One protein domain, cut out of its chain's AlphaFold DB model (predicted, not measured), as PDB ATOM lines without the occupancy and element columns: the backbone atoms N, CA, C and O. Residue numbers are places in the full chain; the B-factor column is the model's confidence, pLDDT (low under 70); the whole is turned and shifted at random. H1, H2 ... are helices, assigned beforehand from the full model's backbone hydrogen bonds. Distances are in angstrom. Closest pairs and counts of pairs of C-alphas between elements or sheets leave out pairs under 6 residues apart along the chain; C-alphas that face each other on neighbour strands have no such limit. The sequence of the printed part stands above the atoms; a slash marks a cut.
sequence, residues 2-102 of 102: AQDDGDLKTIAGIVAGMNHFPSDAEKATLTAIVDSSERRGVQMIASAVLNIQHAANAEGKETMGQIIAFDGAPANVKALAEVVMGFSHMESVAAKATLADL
ATOM      1  N   ALA A   2     -15.862  29.942 -39.372       68.19
ATOM      2  CA  ALA A   2     -14.863  29.983 -38.285       68.19
ATOM      3  C   ALA A   2     -15.428  29.673 -36.880       68.19
ATOM      4  O   ALA A   2     -14.731  29.082 -36.061       68.19
ATOM      5  N   GLN A   3     -16.685  30.049 -36.610       74.88
ATOM      6  CA  GLN A   3     -17.356  29.746 -35.341       74.88
ATOM      7  C   GLN A   3     -17.708  28.261 -35.213       74.88
ATOM      8  O   GLN A   3     -17.362  27.651 -34.212       74.88
ATOM      9  N   ASP A   4     -18.292  27.650 -36.249       68.06
ATOM     10  CA  ASP A   4     -18.661  26.228 -36.200       68.06
ATOM     11  C   ASP A   4     -17.448  25.294 -36.058       68.06
ATOM     12  O   ASP A   4     -17.556  24.223 -35.468       68.06
ATOM     13  N   ASP A   5     -16.293  25.677 -36.609       74.50
ATOM     14  CA  ASP A   5     -15.054  24.910 -36.445       74.50
ATOM     15  C   ASP A   5     -14.521  25.036 -35.001       74.50
ATOM     16  O   ASP A   5     -14.019  24.067 -34.429       74.50
ATOM     17  N   GLY A   6     -14.714  26.197 -34.364       81.38
ATOM     18  CA  GLY A   6     -14.483  26.383 -32.927       81.38
ATOM     19  C   GLY A   6     -15.458  25.586 -32.051       81.38
ATOM     20  O   GLY A   6     -15.049  25.003 -31.044       81.38
ATOM     21  N   ASP A   7     -16.726  25.500 -32.454       81.69
ATOM     22  CA  ASP A   7     -17.752  24.711 -31.768       81.69
ATOM     23  C   ASP A   7     -17.446  23.212 -31.857       81.69
ATOM     24  O   ASP A   7     -17.531  22.504 -30.856       81.69
ATOM     25  N   LEU A   8     -17.006  22.727 -33.024       74.38
ATOM     26  CA  LEU A   8     -16.569  21.340 -33.207       74.38
ATOM     27  C   LEU A   8     -15.400  20.984 -32.287       74.38
ATOM     28  O   LEU A   8     -15.442  19.949 -31.622       74.38
ATOM     29  N   LYS A   9     -14.400  21.862 -32.192       81.81
ATOM     30  CA  LYS A   9     -13.264  21.675 -31.286       81.81
ATOM     31  C   LYS A   9     -13.679  21.693 -29.813       81.81
ATOM     32  O   LYS A   9     -13.169  20.919 -29.005       81.81
ATOM     33  N   THR A  10     -14.639  22.547 -29.466       85.38
ATOM     34  CA  THR A  10     -15.203  22.623 -28.112       85.38
ATOM     35  C   THR A  10     -15.947  21.338 -27.754       85.38
ATOM     36  O   THR A  10     -15.695  20.757 -26.700       85.38
ATOM     37  N   ILE A  11     -16.805  20.843 -28.651       79.25
ATOM     38  CA  ILE A  11     -17.492  19.557 -28.489       79.25
ATOM     39  C   ILE A  11     -16.467  18.424 -28.332       79.25
ATOM     40  O   ILE A  11     -16.606  17.612 -27.420       79.25
ATOM     41  N   ALA A  12     -15.423  18.382 -29.166       79.19
ATOM     42  CA  ALA A  12     -14.394  17.343 -29.113       79.19
ATOM     43  C   ALA A  12     -13.647  17.312 -27.768       79.19
ATOM     44  O   ALA A  12     -13.445  16.238 -27.200       79.19
ATOM     45  N   GLY A  13     -13.308  18.483 -27.218       80.38
ATOM     46  CA  GLY A  13     -12.690  18.596 -25.895       80.38
ATOM     47  C   GLY A  13     -13.591  18.092 -24.763       80.38
ATOM     48  O   GLY A  13     -13.120  17.364 -23.888       80.38
ATOM     49  N   ILE A  14     -14.888  18.421 -24.810       80.62
ATOM     50  CA  ILE A  14     -15.882  17.946 -23.831       80.62
ATOM     51  C   ILE A  14     -16.004  16.421 -23.889       80.62
ATOM     52  O   ILE A  14     -15.998  15.760 -22.853       80.62
ATOM     53  N   VAL A  15     -16.073  15.849 -25.094       78.12
ATOM     54  CA  VAL A  15     -16.157  14.394 -25.282       78.12
ATOM     55  C   VAL A  15     -14.894  13.699 -24.759       78.12
ATOM     56  O   VAL A  15     -14.996  12.769 -23.961       78.12
ATOM     57  N   ALA A  16     -13.703  14.204 -25.095       76.31
ATOM     58  CA  ALA A  16     -12.430  13.613 -24.673       76.31
ATOM     59  C   ALA A  16     -12.204  13.634 -23.146       76.31
ATOM     60  O   ALA A  16     -11.520  12.754 -22.610       76.31
ATOM     61  N   GLY A  17     -12.755  14.632 -22.446       70.88
ATOM     62  CA  GLY A  17     -12.669  14.786 -20.988       70.88
ATOM     63  C   GLY A  17     -13.788  14.098 -20.197       70.88
ATOM     64  O   GLY A  17     -13.742  14.076 -18.963       70.88
ATOM     65  N   MET A  18     -14.793  13.535 -20.874       68.62
ATOM     66  CA  MET A  18     -16.003  13.044 -20.225       68.62
ATOM     67  C   MET A  18     -15.750  11.739 -19.465       68.62
ATOM     68  O   MET A  18     -15.276  10.753 -20.027       68.62
ATOM     69  N   ASN A  19     -16.117  11.703 -18.180       61.75
ATOM     70  CA  ASN A  19     -16.034  10.474 -17.381       61.75
ATOM     71  C   ASN A  19     -17.349   9.686 -17.323       61.75
ATOM     72  O   ASN A  19     -17.277   8.494 -17.054       61.75
ATOM     73  N   HIS A  20     -18.518  10.300 -17.581       64.12
ATOM     74  CA  HIS A  20     -19.814   9.595 -17.651       64.12
ATOM     75  C   HIS A  20     -20.937  10.376 -18.358       64.12
ATOM     76  O   HIS A  20     -21.726   9.769 -19.082       64.12
ATOM     77  N   PHE A  21     -21.025  11.683 -18.090       69.38
ATOM     78  CA  PHE A  21     -21.966  12.652 -18.665       69.38
ATOM     79  C   PHE A  21     -21.320  14.056 -18.619       69.38
ATOM     80  O   PHE A  21     -20.405  14.250 -17.810       69.38
ATOM     81  N   PRO A  22     -21.767  15.031 -19.433       72.31
ATOM     82  CA  PRO A  22     -21.236  16.394 -19.391       72.31
ATOM     83  C   PRO A  22     -21.567  17.070 -18.051       72.31
ATOM     84  O   PRO A  22     -22.690  16.957 -17.559       72.31
ATOM     85  N   SER A  23     -20.629  17.798 -17.452       81.81
ATOM     86  CA  SER A  23     -20.885  18.653 -16.284       81.81
ATOM     87  C   SER A  23     -21.916  19.744 -16.594       81.81
ATOM     88  O   SER A  23     -22.193  20.036 -17.753       81.81
ATOM     89  N   ASP A  24     -22.486  20.398 -15.579       82.12
ATOM     90  CA  ASP A  24     -23.510  21.429 -15.815       82.12
ATOM     91  C   ASP A  24     -22.982  22.630 -16.617       82.12
ATOM     92  O   ASP A  24     -23.712  23.200 -17.428       82.12
ATOM     93  N   ALA A  25     -21.697  22.965 -16.462       85.31
ATOM     94  CA  ALA A  25     -21.036  23.969 -17.292       85.31
ATOM     95  C   ALA A  25     -20.922  23.504 -18.753       85.31
ATOM     96  O   ALA A  25     -21.271  24.247 -19.667       85.31
ATOM     97  N   GLU A  26     -20.512  22.255 -18.981       86.31
ATOM     98  CA  GLU A  26     -20.416  21.677 -20.326       86.31
ATOM     99  C   GLU A  26     -21.798  21.515 -20.973       86.31
ATOM    100  O   GLU A  26     -21.946  21.766 -22.164       86.31
ATOM    101  N   LYS A  27     -22.839  21.186 -20.198       86.00
ATOM    102  CA  LYS A  27     -24.229  21.171 -20.677       86.00
ATOM    103  C   LYS A  27     -24.681  22.557 -21.129       86.00
ATOM    104  O   LYS A  27     -25.323  22.670 -22.173       86.00
ATOM    105  N   ALA A  28     -24.350  23.606 -20.376       89.81
ATOM    106  CA  ALA A  28     -24.667  24.977 -20.764       89.81
ATOM    107  C   ALA A  28     -23.941  25.370 -22.062       89.81
ATOM    108  O   ALA A  28     -24.567  25.909 -22.973       89.81
ATOM    109  N   THR A  29     -22.657  25.020 -22.190       90.31
ATOM    110  CA  THR A  29     -21.872  25.231 -23.417       90.31
ATOM    111  C   THR A  29     -22.452  24.471 -24.611       90.31
ATOM    112  O   THR A  29     -22.660  25.063 -25.666       90.31
ATOM    113  N   LEU A  30     -22.776  23.186 -24.459       83.06
ATOM    114  CA  LEU A  30     -23.361  22.379 -25.534       83.06
ATOM    115  C   LEU A  30     -24.752  22.883 -25.939       83.06
ATOM    116  O   LEU A  30     -25.060  22.908 -27.126       83.06
ATOM    117  N   THR A  31     -25.574  23.327 -24.982       88.50
ATOM    118  CA  THR A  31     -26.896  23.919 -25.262       88.50
ATOM    119  C   THR A  31     -26.753  25.204 -26.076       88.50
ATOM    120  O   THR A  31     -27.431  25.371 -27.084       88.50
ATOM    121  N   ALA A  32     -25.796  26.067 -25.719       90.12
ATOM    122  CA  ALA A  32     -25.514  27.268 -26.499       90.12
ATOM    123  C   ALA A  32     -25.082  26.941 -27.941       90.12
ATOM    124  O   ALA A  32     -25.485  27.641 -28.868       90.12
ATOM    125  N   ILE A  33     -24.315  25.866 -28.159       85.56
ATOM    126  CA  ILE A  33     -23.915  25.418 -29.506       85.56
ATOM    127  C   ILE A  33     -25.115  24.876 -30.298       85.56
ATOM    128  O   ILE A  33     -25.245  25.165 -31.489       85.56
ATOM    129  N   VAL A  34     -26.021  24.132 -29.650       84.62
ATOM    130  CA  VAL A  34     -27.281  23.672 -30.265       84.62
ATOM    131  C   VAL A  34     -28.114  24.857 -30.761       84.62
ATOM    132  O   VAL A  34     -28.646  24.800 -31.869       84.62
ATOM    133  N   ASP A  35     -28.184  25.927 -29.972       86.31
ATOM    134  CA  ASP A  35     -29.025  27.087 -30.267       86.31
ATOM    135  C   ASP A  35     -28.390  28.070 -31.266       86.31
ATOM    136  O   ASP A  35     -29.112  28.799 -31.948       86.31
ATOM    137  N   SER A  36     -27.055  28.113 -31.357       86.75
ATOM    138  CA  SER A  36     -26.330  29.157 -32.104       86.75
ATOM    139  C   SER A  36     -25.576  28.691 -33.348       86.75
ATOM    140  O   SER A  36     -25.291  29.528 -34.206       86.75
ATOM    141  N   SER A  37     -25.255  27.398 -33.492       79.19
ATOM    142  CA  SER A  37     -24.526  26.926 -34.676       79.19
ATOM    143  C   SER A  37     -25.388  27.036 -35.936       79.19
ATOM    144  O   SER A  37     -26.562  26.669 -35.939       79.19
ATOM    145  N   GLU A  38     -24.793  27.481 -37.045       79.06
ATOM    146  CA  GLU A  38     -25.472  27.577 -38.346       79.06
ATOM    147  C   GLU A  38     -25.457  26.236 -39.107       79.06
ATOM    148  O   GLU A  38     -26.178  26.041 -40.091       79.06
ATOM    149  N   ARG A  39     -24.646  25.272 -38.647       75.56
ATOM    150  CA  ARG A  39     -24.510  23.940 -39.244       75.56
ATOM    151  C   ARG A  39     -25.339  22.923 -38.472       75.56
ATOM    152  O   ARG A  39     -24.959  22.462 -37.400       75.56
ATOM    153  N   ARG A  40     -26.403  22.427 -39.107       68.44
ATOM    154  CA  ARG A  40     -27.281  21.389 -38.534       68.44
ATOM    155  C   ARG A  40     -26.541  20.137 -38.043       68.44
ATOM    156  O   ARG A  40     -26.945  19.538 -37.054       68.44
ATOM    157  N   GLY A  41     -25.444  19.757 -38.701       63.25
ATOM    158  CA  GLY A  41     -24.597  18.651 -38.245       63.25
ATOM    159  C   GLY A  41     -23.953  18.905 -36.876       63.25
ATOM    160  O   GLY A  41     -23.949  18.011 -36.040       63.25
ATOM    161  N   VAL A  42     -23.481  20.127 -36.617       68.81
ATOM    162  CA  VAL A  42     -22.864  20.523 -35.338       68.81
ATOM    163  C   VAL A  42     -23.915  20.559 -34.227       68.81
ATOM    164  O   VAL A  42     -23.691  19.992 -33.160       68.81
ATOM    165  N   GLN A  43     -25.106  21.097 -34.515       65.44
ATOM    166  CA  GLN A  43     -26.249  21.074 -33.590       65.44
ATOM    167  C   GLN A  43     -26.626  19.642 -33.171       65.44
ATOM    168  O   GLN A  43     -26.816  19.352 -31.990       65.44
ATOM    169  N   MET A  44     -26.710  18.719 -34.137       64.44
ATOM    170  CA  MET A  44     -27.062  17.320 -33.873       64.44
ATOM    171  C   MET A  44     -26.001  16.602 -33.033       64.44
ATOM    172  O   MET A  44     -26.358  15.827 -32.147       64.44
ATOM    173  N   ILE A  45     -24.714  16.872 -33.278       70.44
ATOM    174  CA  ILE A  45     -23.619  16.297 -32.488       70.44
ATOM    175  C   ILE A  45     -23.666  16.838 -31.053       70.44
ATOM    176  O   ILE A  45     -23.652  16.043 -30.116       70.44
ATOM    177  N   ALA A  46     -23.801  18.155 -30.853       69.94
ATOM    178  CA  ALA A  46     -23.901  18.747 -29.517       69.94
ATOM    179  C   ALA A  46     -25.104  18.198 -28.723       69.94
ATOM    180  O   ALA A  46     -24.977  17.860 -27.545       69.94
ATOM    181  N   SER A  47     -26.254  18.026 -29.386       68.06
ATOM    182  CA  SER A  47     -27.453  17.418 -28.792       68.06
ATOM    183  C   SER A  47     -27.251  15.946 -28.420       68.06
ATOM    184  O   SER A  47     -27.701  15.511 -27.361       68.06
ATOM    185  N   ALA A  48     -26.545  15.171 -29.246       72.25
ATOM    186  CA  ALA A  48     -26.210  13.792 -28.910       72.25
ATOM    187  C   ALA A  48     -25.302  13.736 -27.672       72.25
ATOM    188  O   ALA A  48     -25.617  13.015 -26.729       72.25
ATOM    189  N   VAL A  49     -24.243  14.555 -27.635       73.50
ATOM    190  CA  VAL A  49     -23.283  14.631 -26.518       73.50
ATOM    191  C   VAL A  49     -23.960  15.049 -25.205       73.50
ATOM    192  O   VAL A  49     -23.654  14.477 -24.161       73.50
ATOM    193  N   LEU A  50     -24.944  15.954 -25.252       73.19
ATOM    194  CA  LEU A  50     -25.777  16.331 -24.097       73.19
ATOM    195  C   LEU A  50     -26.505  15.151 -23.437       73.19
ATOM    196  O   LEU A  50     -26.759  15.186 -22.234       73.19
ATOM    197  N   ASN A  51     -26.854  14.125 -24.217       71.12
ATOM    198  CA  ASN A  51     -27.689  13.003 -23.785       71.12
ATOM    199  C   ASN A  51     -26.899  11.704 -23.554       71.12
ATOM    200  O   ASN A  51     -27.490  10.662 -23.261       71.12
ATOM    201  N   ILE A  52     -25.573  11.743 -23.692       68.56
ATOM    202  CA  ILE A  52     -24.718  10.580 -23.469       68.56
ATOM    203  C   ILE A  52     -24.742  10.171 -21.984       68.56
ATOM    204  O   ILE A  52     -24.507  10.986 -21.095       68.56
ATOM    205  N   GLN A  53     -24.972   8.876 -21.726       66.00
ATOM    206  CA  GLN A  53     -24.829   8.252 -20.405       66.00
ATOM    207  C   GLN A  53     -23.967   6.984 -20.518       66.00
ATOM    208  O   GLN A  53     -24.351   6.030 -21.191       66.00
ATOM    209  N   HIS A  54     -22.777   6.973 -19.905       69.81
ATOM    210  CA  HIS A  54     -21.825   5.838 -19.954       69.81
ATOM    211  C   HIS A  54     -21.791   4.977 -18.678       69.81
ATOM    212  O   HIS A  54     -21.003   4.035 -18.587       69.81
ATOM    213  N   ALA A  55     -22.636   5.296 -17.698       67.12
ATOM    214  CA  ALA A  55     -22.884   4.498 -16.497       67.12
ATOM    215  C   ALA A  55     -24.280   4.793 -15.939       67.12
ATOM    216  O   ALA A  55     -24.992   5.657 -16.455       67.12
ATOM    217  N   ALA A  56     -24.645   4.109 -14.853       64.00
ATOM    218  CA  ALA A  56     -25.799   4.484 -14.047       64.00
ATOM    219  C   ALA A  56     -25.705   5.964 -13.619       64.00
ATOM    220  O   ALA A  56     -24.658   6.425 -13.148       64.00
ATOM    221  N   ASN A  57     -26.803   6.705 -13.784       70.69
ATOM    222  CA  ASN A  57     -26.933   8.086 -13.313       70.69
ATOM    223  C   ASN A  57     -26.982   8.146 -11.769       70.69
ATOM    224  O   ASN A  57     -26.916   7.116 -11.102       70.69
ATOM    225  N   ALA A  58     -27.066   9.345 -11.179       72.69
ATOM    226  CA  ALA A  58     -27.048   9.511  -9.719       72.69
ATOM    227  C   ALA A  58     -28.148   8.695  -9.011       72.69
ATOM    228  O   ALA A  58     -27.857   7.970  -8.064       72.69
ATOM    229  N   GLU A  59     -29.372   8.738  -9.537       72.12
ATOM    230  CA  GLU A  59     -30.518   7.964  -9.045       72.12
ATOM    231  C   GLU A  59     -30.300   6.447  -9.192       72.12
ATOM    232  O   GLU A  59     -30.572   5.666  -8.280       72.12
ATOM    233  N   GLY A  60     -29.731   6.010 -10.314       75.12
ATOM    234  CA  GLY A  60     -29.356   4.621 -10.549       75.12
ATOM    235  C   GLY A  60     -28.269   4.148  -9.584       75.12
ATOM    236  O   GLY A  60     -28.372   3.051  -9.046       75.12
ATOM    237  N   LYS A  61     -27.256   4.979  -9.303       78.06
ATOM    238  CA  LYS A  61     -26.207   4.680  -8.315       78.06
ATOM    239  C   LYS A  61     -26.771   4.602  -6.899       78.06
ATOM    240  O   LYS A  61     -26.409   3.683  -6.167       78.06
ATOM    241  N   GLU A  62     -27.672   5.510  -6.533       81.31
ATOM    242  CA  GLU A  62     -28.387   5.465  -5.256       81.31
ATOM    243  C   GLU A  62     -29.204   4.172  -5.127       81.31
ATOM    244  O   GLU A  62     -29.062   3.445  -4.144       81.31
ATOM    245  N   THR A  63     -29.965   3.820  -6.167       80.12
ATOM    246  CA  THR A  63     -30.749   2.578  -6.230       80.12
ATOM    247  C   THR A  63     -29.860   1.337  -6.096       80.12
ATOM    248  O   THR A  63     -30.162   0.438  -5.311       80.12
ATOM    249  N   MET A  64     -28.727   1.278  -6.810       81.94
ATOM    250  CA  MET A  64     -27.774   0.166  -6.681       81.94
ATOM    251  C   MET A  64     -27.179   0.096  -5.265       81.94
ATOM    252  O   MET A  64     -27.031  -0.995  -4.718       81.94
ATOM    253  N   GLY A  65     -26.892   1.242  -4.636       81.12
ATOM    254  CA  GLY A  65     -26.410   1.310  -3.253       81.12
ATOM    255  C   GLY A  65     -27.418   0.762  -2.247       81.12
ATOM    256  O   GLY A  65     -27.046  -0.012  -1.365       81.12
ATOM    257  N   GLN A  66     -28.700   1.087  -2.421       88.62
ATOM    258  CA  GLN A  66     -29.781   0.546  -1.596       88.62
ATOM    259  C   GLN A  66     -29.907  -0.980  -1.741       88.62
ATOM    260  O   GLN A  66     -30.062  -1.678  -0.739       88.62
ATOM    261  N   ILE A  67     -29.778  -1.517  -2.960       75.38
ATOM    262  CA  ILE A  67     -29.820  -2.969  -3.222       75.38
ATOM    263  C   ILE A  67     -28.657  -3.698  -2.531       75.38
ATOM    264  O   ILE A  67     -28.859  -4.756  -1.933       75.38
ATOM    265  N   ILE A  68     -27.447  -3.134  -2.581       84.25
ATOM    266  CA  ILE A  68     -26.254  -3.711  -1.940       84.25
ATOM    267  C   ILE A  68     -26.401  -3.710  -0.410       84.25
ATOM    268  O   ILE A  68     -26.116  -4.718   0.247       84.25
ATOM    269  N   ALA A  69     -26.897  -2.603   0.153       91.25
ATOM    270  CA  ALA A  69     -27.072  -2.416   1.592       91.25
ATOM    271  C   ALA A  69     -28.244  -3.215   2.192       91.25
ATOM    272  O   ALA A  69     -28.313  -3.374   3.408       91.25
ATOM    273  N   PHE A  70     -29.167  -3.731   1.376       91.19
ATOM    274  CA  PHE A  70     -30.316  -4.486   1.869       91.19
ATOM    275  C   PHE A  70     -29.927  -5.920   2.266       91.19
ATOM    276  O   PHE A  70     -29.567  -6.740   1.421       91.19
ATOM    277  N   ASP A  71     -30.035  -6.264   3.551       91.81
ATOM    278  CA  ASP A  71     -29.677  -7.598   4.072       91.81
ATOM    279  C   ASP A  71     -30.518  -8.742   3.486       91.81
ATOM    280  O   ASP A  71     -30.044  -9.871   3.390       91.81
ATOM    281  N   GLY A  72     -31.745  -8.454   3.042       87.25
ATOM    282  CA  GLY A  72     -32.627  -9.440   2.411       87.25
ATOM    283  C   GLY A  72     -32.356  -9.686   0.923       87.25
ATOM    284  O   GLY A  72     -33.009 -10.549   0.334       87.25
ATOM    285  N   ALA A  73     -31.442  -8.942   0.287       72.06
ATOM    286  CA  ALA A  73     -31.130  -9.144  -1.126       72.06
ATOM    287  C   ALA A  73     -30.278 -10.417  -1.323       72.06
ATOM    288  O   ALA A  73     -29.248 -10.573  -0.659       72.06
ATOM    289  N   PRO A  74     -30.642 -11.303  -2.272       75.94
ATOM    290  CA  PRO A  74     -29.825 -12.458  -2.637       75.94
ATOM    291  C   PRO A  74     -28.408 -12.061  -3.082       75.94
ATOM    292  O   PRO A  74     -28.218 -11.044  -3.749       75.94
ATOM    293  N   ALA A  75     -27.404 -12.889  -2.775       74.50
ATOM    294  CA  ALA A  75     -25.994 -12.575  -3.045       74.50
ATOM    295  C   ALA A  75     -25.696 -12.290  -4.532       74.50
ATOM    296  O   ALA A  75     -24.924 -11.392  -4.856       74.50
ATOM    297  N   ASN A  76     -26.349 -13.009  -5.448       54.22
ATOM    298  CA  ASN A  76     -26.229 -12.780  -6.890       54.22
ATOM    299  C   ASN A  76     -26.824 -11.432  -7.336       54.22
ATOM    300  O   ASN A  76     -26.344 -10.846  -8.303       54.22
ATOM    301  N   VAL A  77     -27.846 -10.931  -6.636       53.53
ATOM    302  CA  VAL A  77     -28.456  -9.620  -6.905       53.53
ATOM    303  C   VAL A  77     -27.525  -8.498  -6.444       53.53
ATOM    304  O   VAL A  77     -27.321  -7.540  -7.188       53.53
ATOM    305  N   LYS A  78     -26.890  -8.645  -5.272       70.44
ATOM    306  CA  LYS A  78     -25.864  -7.701  -4.797       70.44
ATOM    307  C   LYS A  78     -24.661  -7.644  -5.742       70.44
ATOM    308  O   LYS A  78     -24.266  -6.558  -6.145       70.44
ATOM    309  N   ALA A  79     -24.163  -8.801  -6.181       67.19
ATOM    310  CA  ALA A  79     -23.037  -8.883  -7.112       67.19
ATOM    311  C   ALA A  79     -23.324  -8.184  -8.456       67.19
ATOM    312  O   ALA A  79     -22.467  -7.486  -8.991       67.19
ATOM    313  N   LEU A  80     -24.538  -8.326  -9.001       57.38
ATOM    314  CA  LEU A  80     -24.914  -7.614 -10.225       57.38
ATOM    315  C   LEU A  80     -25.028  -6.099  -9.995       57.38
ATOM    316  O   LEU A  80     -24.578  -5.329 -10.841       57.38
ATOM    317  N   ALA A  81     -25.584  -5.664  -8.862       65.06
ATOM    318  CA  ALA A  81     -25.659  -4.246  -8.510       65.06
ATOM    319  C   ALA A  81     -24.264  -3.615  -8.347       65.06
ATOM    320  O   ALA A  81     -24.046  -2.498  -8.808       65.06
ATOM    321  N   GLU A  82     -23.300  -4.340  -7.773       73.44
ATOM    322  CA  GLU A  82     -21.891  -3.927  -7.692       73.44
ATOM    323  C   GLU A  82     -21.252  -3.799  -9.081       73.44
ATOM    324  O   GLU A  82     -20.595  -2.798  -9.367       73.44
ATOM    325  N   VAL A  83     -21.491  -4.769  -9.974       69.44
ATOM    326  CA  VAL A  83     -21.014  -4.710 -11.366       69.44
ATOM    327  C   VAL A  83     -21.602  -3.503 -12.094       69.44
ATOM    328  O   VAL A  83     -20.864  -2.777 -12.749       69.44
ATOM    329  N   VAL A  84     -22.907  -3.251 -11.959       66.75
ATOM    330  CA  VAL A  84     -23.581  -2.097 -12.578       66.75
ATOM    331  C   VAL A  84     -23.092  -0.775 -11.977       66.75
ATOM    332  O   VAL A  84     -22.907   0.194 -12.709       66.75
ATOM    333  N   MET A  85     -22.830  -0.728 -10.668       69.81
ATOM    334  CA  MET A  85     -22.281   0.446  -9.983       69.81
ATOM    335  C   MET A  85     -20.841   0.756 -10.416       69.81
ATOM    336  O   MET A  85     -20.477   1.927 -10.534       69.81
ATOM    337  N   GLY A  86     -20.038  -0.283 -10.665       65.75
ATOM    338  CA  GLY A  86     -18.662  -0.177 -11.151       65.75
ATOM    339  C   GLY A  86     -18.531  -0.084 -12.674       65.75
ATOM    340  O   GLY A  86     -17.427   0.133 -13.172       65.75
ATOM    341  N   PHE A  87     -19.623  -0.247 -13.426       64.56
ATOM    342  CA  PHE A  87     -19.591  -0.224 -14.883       64.56
ATOM    343  C   PHE A  87     -19.352   1.200 -15.388       64.56
ATOM    344  O   PHE A  87     -20.190   2.089 -15.233       64.56
ATOM    345  N   SER A  88     -18.204   1.399 -16.027       64.31
ATOM    346  CA  SER A  88     -17.870   2.605 -16.774       64.31
ATOM    347  C   SER A  88     -17.347   2.193 -18.140       64.31
ATOM    348  O   SER A  88     -16.311   1.535 -18.246       64.31
ATOM    349  N   HIS A  89     -18.075   2.552 -19.192       65.31
ATOM    350  CA  HIS A  89     -17.562   2.458 -20.551       65.31
ATOM    351  C   HIS A  89     -16.760   3.732 -20.850       65.31
ATOM    352  O   HIS A  89     -17.281   4.838 -20.732       65.31
ATOM    353  N   MET A  90     -15.488   3.570 -21.222       62.66
ATOM    354  CA  MET A  90     -14.658   4.653 -21.751       62.66
ATOM    355  C   MET A  90     -14.535   4.527 -23.264       62.66
ATOM    356  O   MET A  90     -14.389   3.422 -23.792       62.66
ATOM    357  N   GLU A  91     -14.497   5.670 -23.943       66.31
ATOM    358  CA  GLU A  91     -14.123   5.726 -25.350       66.31
ATOM    359  C   GLU A  91     -12.742   5.102 -25.579       66.31
ATOM    360  O   GLU A  91     -11.809   5.263 -24.781       66.31
ATOM    361  N   SER A  92     -12.608   4.389 -26.699       67.50
ATOM    362  CA  SER A  92     -11.350   3.740 -27.073       67.50
ATOM    363  C   SER A  92     -10.202   4.748 -27.239       67.50
ATOM    364  O   SER A  92     -10.416   5.905 -27.598       67.50
ATOM    365  N   VAL A  93      -8.955   4.294 -27.062       70.75
ATOM    366  CA  VAL A  93      -7.748   5.123 -27.272       70.75
ATOM    367  C   VAL A  93      -7.700   5.716 -28.687       70.75
ATOM    368  O   VAL A  93      -7.323   6.872 -28.856       70.75
ATOM    369  N   ALA A  94      -8.127   4.952 -29.697       68.06
ATOM    370  CA  ALA A  94      -8.176   5.415 -31.082       68.06
ATOM    371  C   ALA A  94      -9.196   6.551 -31.284       68.06
ATOM    372  O   ALA A  94      -8.901   7.532 -31.966       68.06
ATOM    373  N   ALA A  95     -10.369   6.447 -30.650       70.00
ATOM    374  CA  ALA A  95     -11.380   7.502 -30.681       70.00
ATOM    375  C   ALA A  95     -10.874   8.780 -29.992       70.00
ATOM    376  O   ALA A  95     -10.979   9.858 -30.568       70.00
ATOM    377  N   LYS A  96     -10.214   8.655 -28.832       74.94
ATOM    378  CA  LYS A  96      -9.600   9.800 -28.136       74.94
ATOM    379  C   LYS A  96      -8.537  10.509 -28.974       74.94
ATOM    380  O   LYS A  96      -8.491  11.732 -28.971       74.94
ATOM    381  N   ALA A  97      -7.707   9.761 -29.703       75.69
ATOM    382  CA  ALA A  97      -6.724  10.350 -30.612       75.69
ATOM    383  C   ALA A  97      -7.404  11.124 -31.753       75.69
ATOM    384  O   ALA A  97      -7.026  12.251 -32.033       75.69
ATOM    385  N   THR A  98      -8.471  10.563 -32.333       75.75
ATOM    386  CA  THR A  98      -9.253  11.253 -33.373       75.75
ATOM    387  C   THR A  98      -9.878  12.547 -32.846       75.75
ATOM    388  O   THR A  98      -9.866  13.546 -33.550       75.75
ATOM    389  N   LEU A  99     -10.392  12.553 -31.610       81.88
ATOM    390  CA  LEU A  99     -10.940  13.758 -30.976       81.88
ATOM    391  C   LEU A  99      -9.871  14.818 -30.681       81.88
ATOM    392  O   LEU A  99     -10.172  16.005 -30.742       81.88
ATOM    393  N   ALA A 100      -8.641  14.406 -30.365       77.06
ATOM    394  CA  ALA A 100      -7.530  15.324 -30.103       77.06
ATOM    395  C   ALA A 100      -7.030  16.053 -31.365       77.06
ATOM    396  O   ALA A 100      -6.417  17.114 -31.246       77.06
ATOM    397  N   ASP A 101      -7.305  15.492 -32.545       76.50
ATOM    398  CA  ASP A 101      -6.912  16.038 -33.847       76.50
ATOM    399  C   ASP A 101      -7.980  16.972 -34.470       76.50
ATOM    400  O   ASP A 101      -7.752  17.513 -35.557       76.50
ATOM    401  N   LEU A 102      -9.128  17.171 -33.799       77.94
ATOM    402  CA  LEU A 102     -10.185  18.133 -34.167       77.94
ATOM    403  C   LEU A 102      -9.887  19.553 -33.638       77.94
ATOM    404  O   LEU A 102     -10.187  20.522 -34.370       77.94
TER     405      LEU A 102
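This is residues 2 to 102 of the 102 residues of an uncharacterized protein of Gammaproteobacteria bacterium (UniProt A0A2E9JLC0). A rod with two lobes: H1, H2 and H3 side by side, with H6 packed on H1, make one, and the hairpin of H4 and H5 makes the other. Printed are 101 residues with six named helices, H1 to H6 in order, and no named strand: all helix, loose, radius of gyration of the C-alphas 17.6 A, spans 59 by 28 by 19 A.

Begin at the hub H1, residues 2 to 17; with H2, residues 24 to 36, and H3, residues 40 to 50, it forms an up-and-down bundle, each helix running against the one before. The closest C-alphas of the hairpin H2 and H3 are 34 and 43, 4.3 A apart. H6, residues 93 to 100, touches residues 12 to 16 of H1 alone. H4, residues 58 to 69, and H5, residues 75 to 86, touch at a shallow tilt of 30 degrees, opposite ways; their closest C-alphas are 68 and 78, 4.9 A apart. In the six helices every O i to N i+4 pair is within hydrogen-bond range.

Find C-alpha 2 at (-14.863, 29.983, -38.285), where H1 begins its 23.1 A; H6 ends at C-alpha 100, (-7.530, 15.324, -30.103).

The printed part has no cut and no long link. Low confidence, under 70, includes residues 83 to 92.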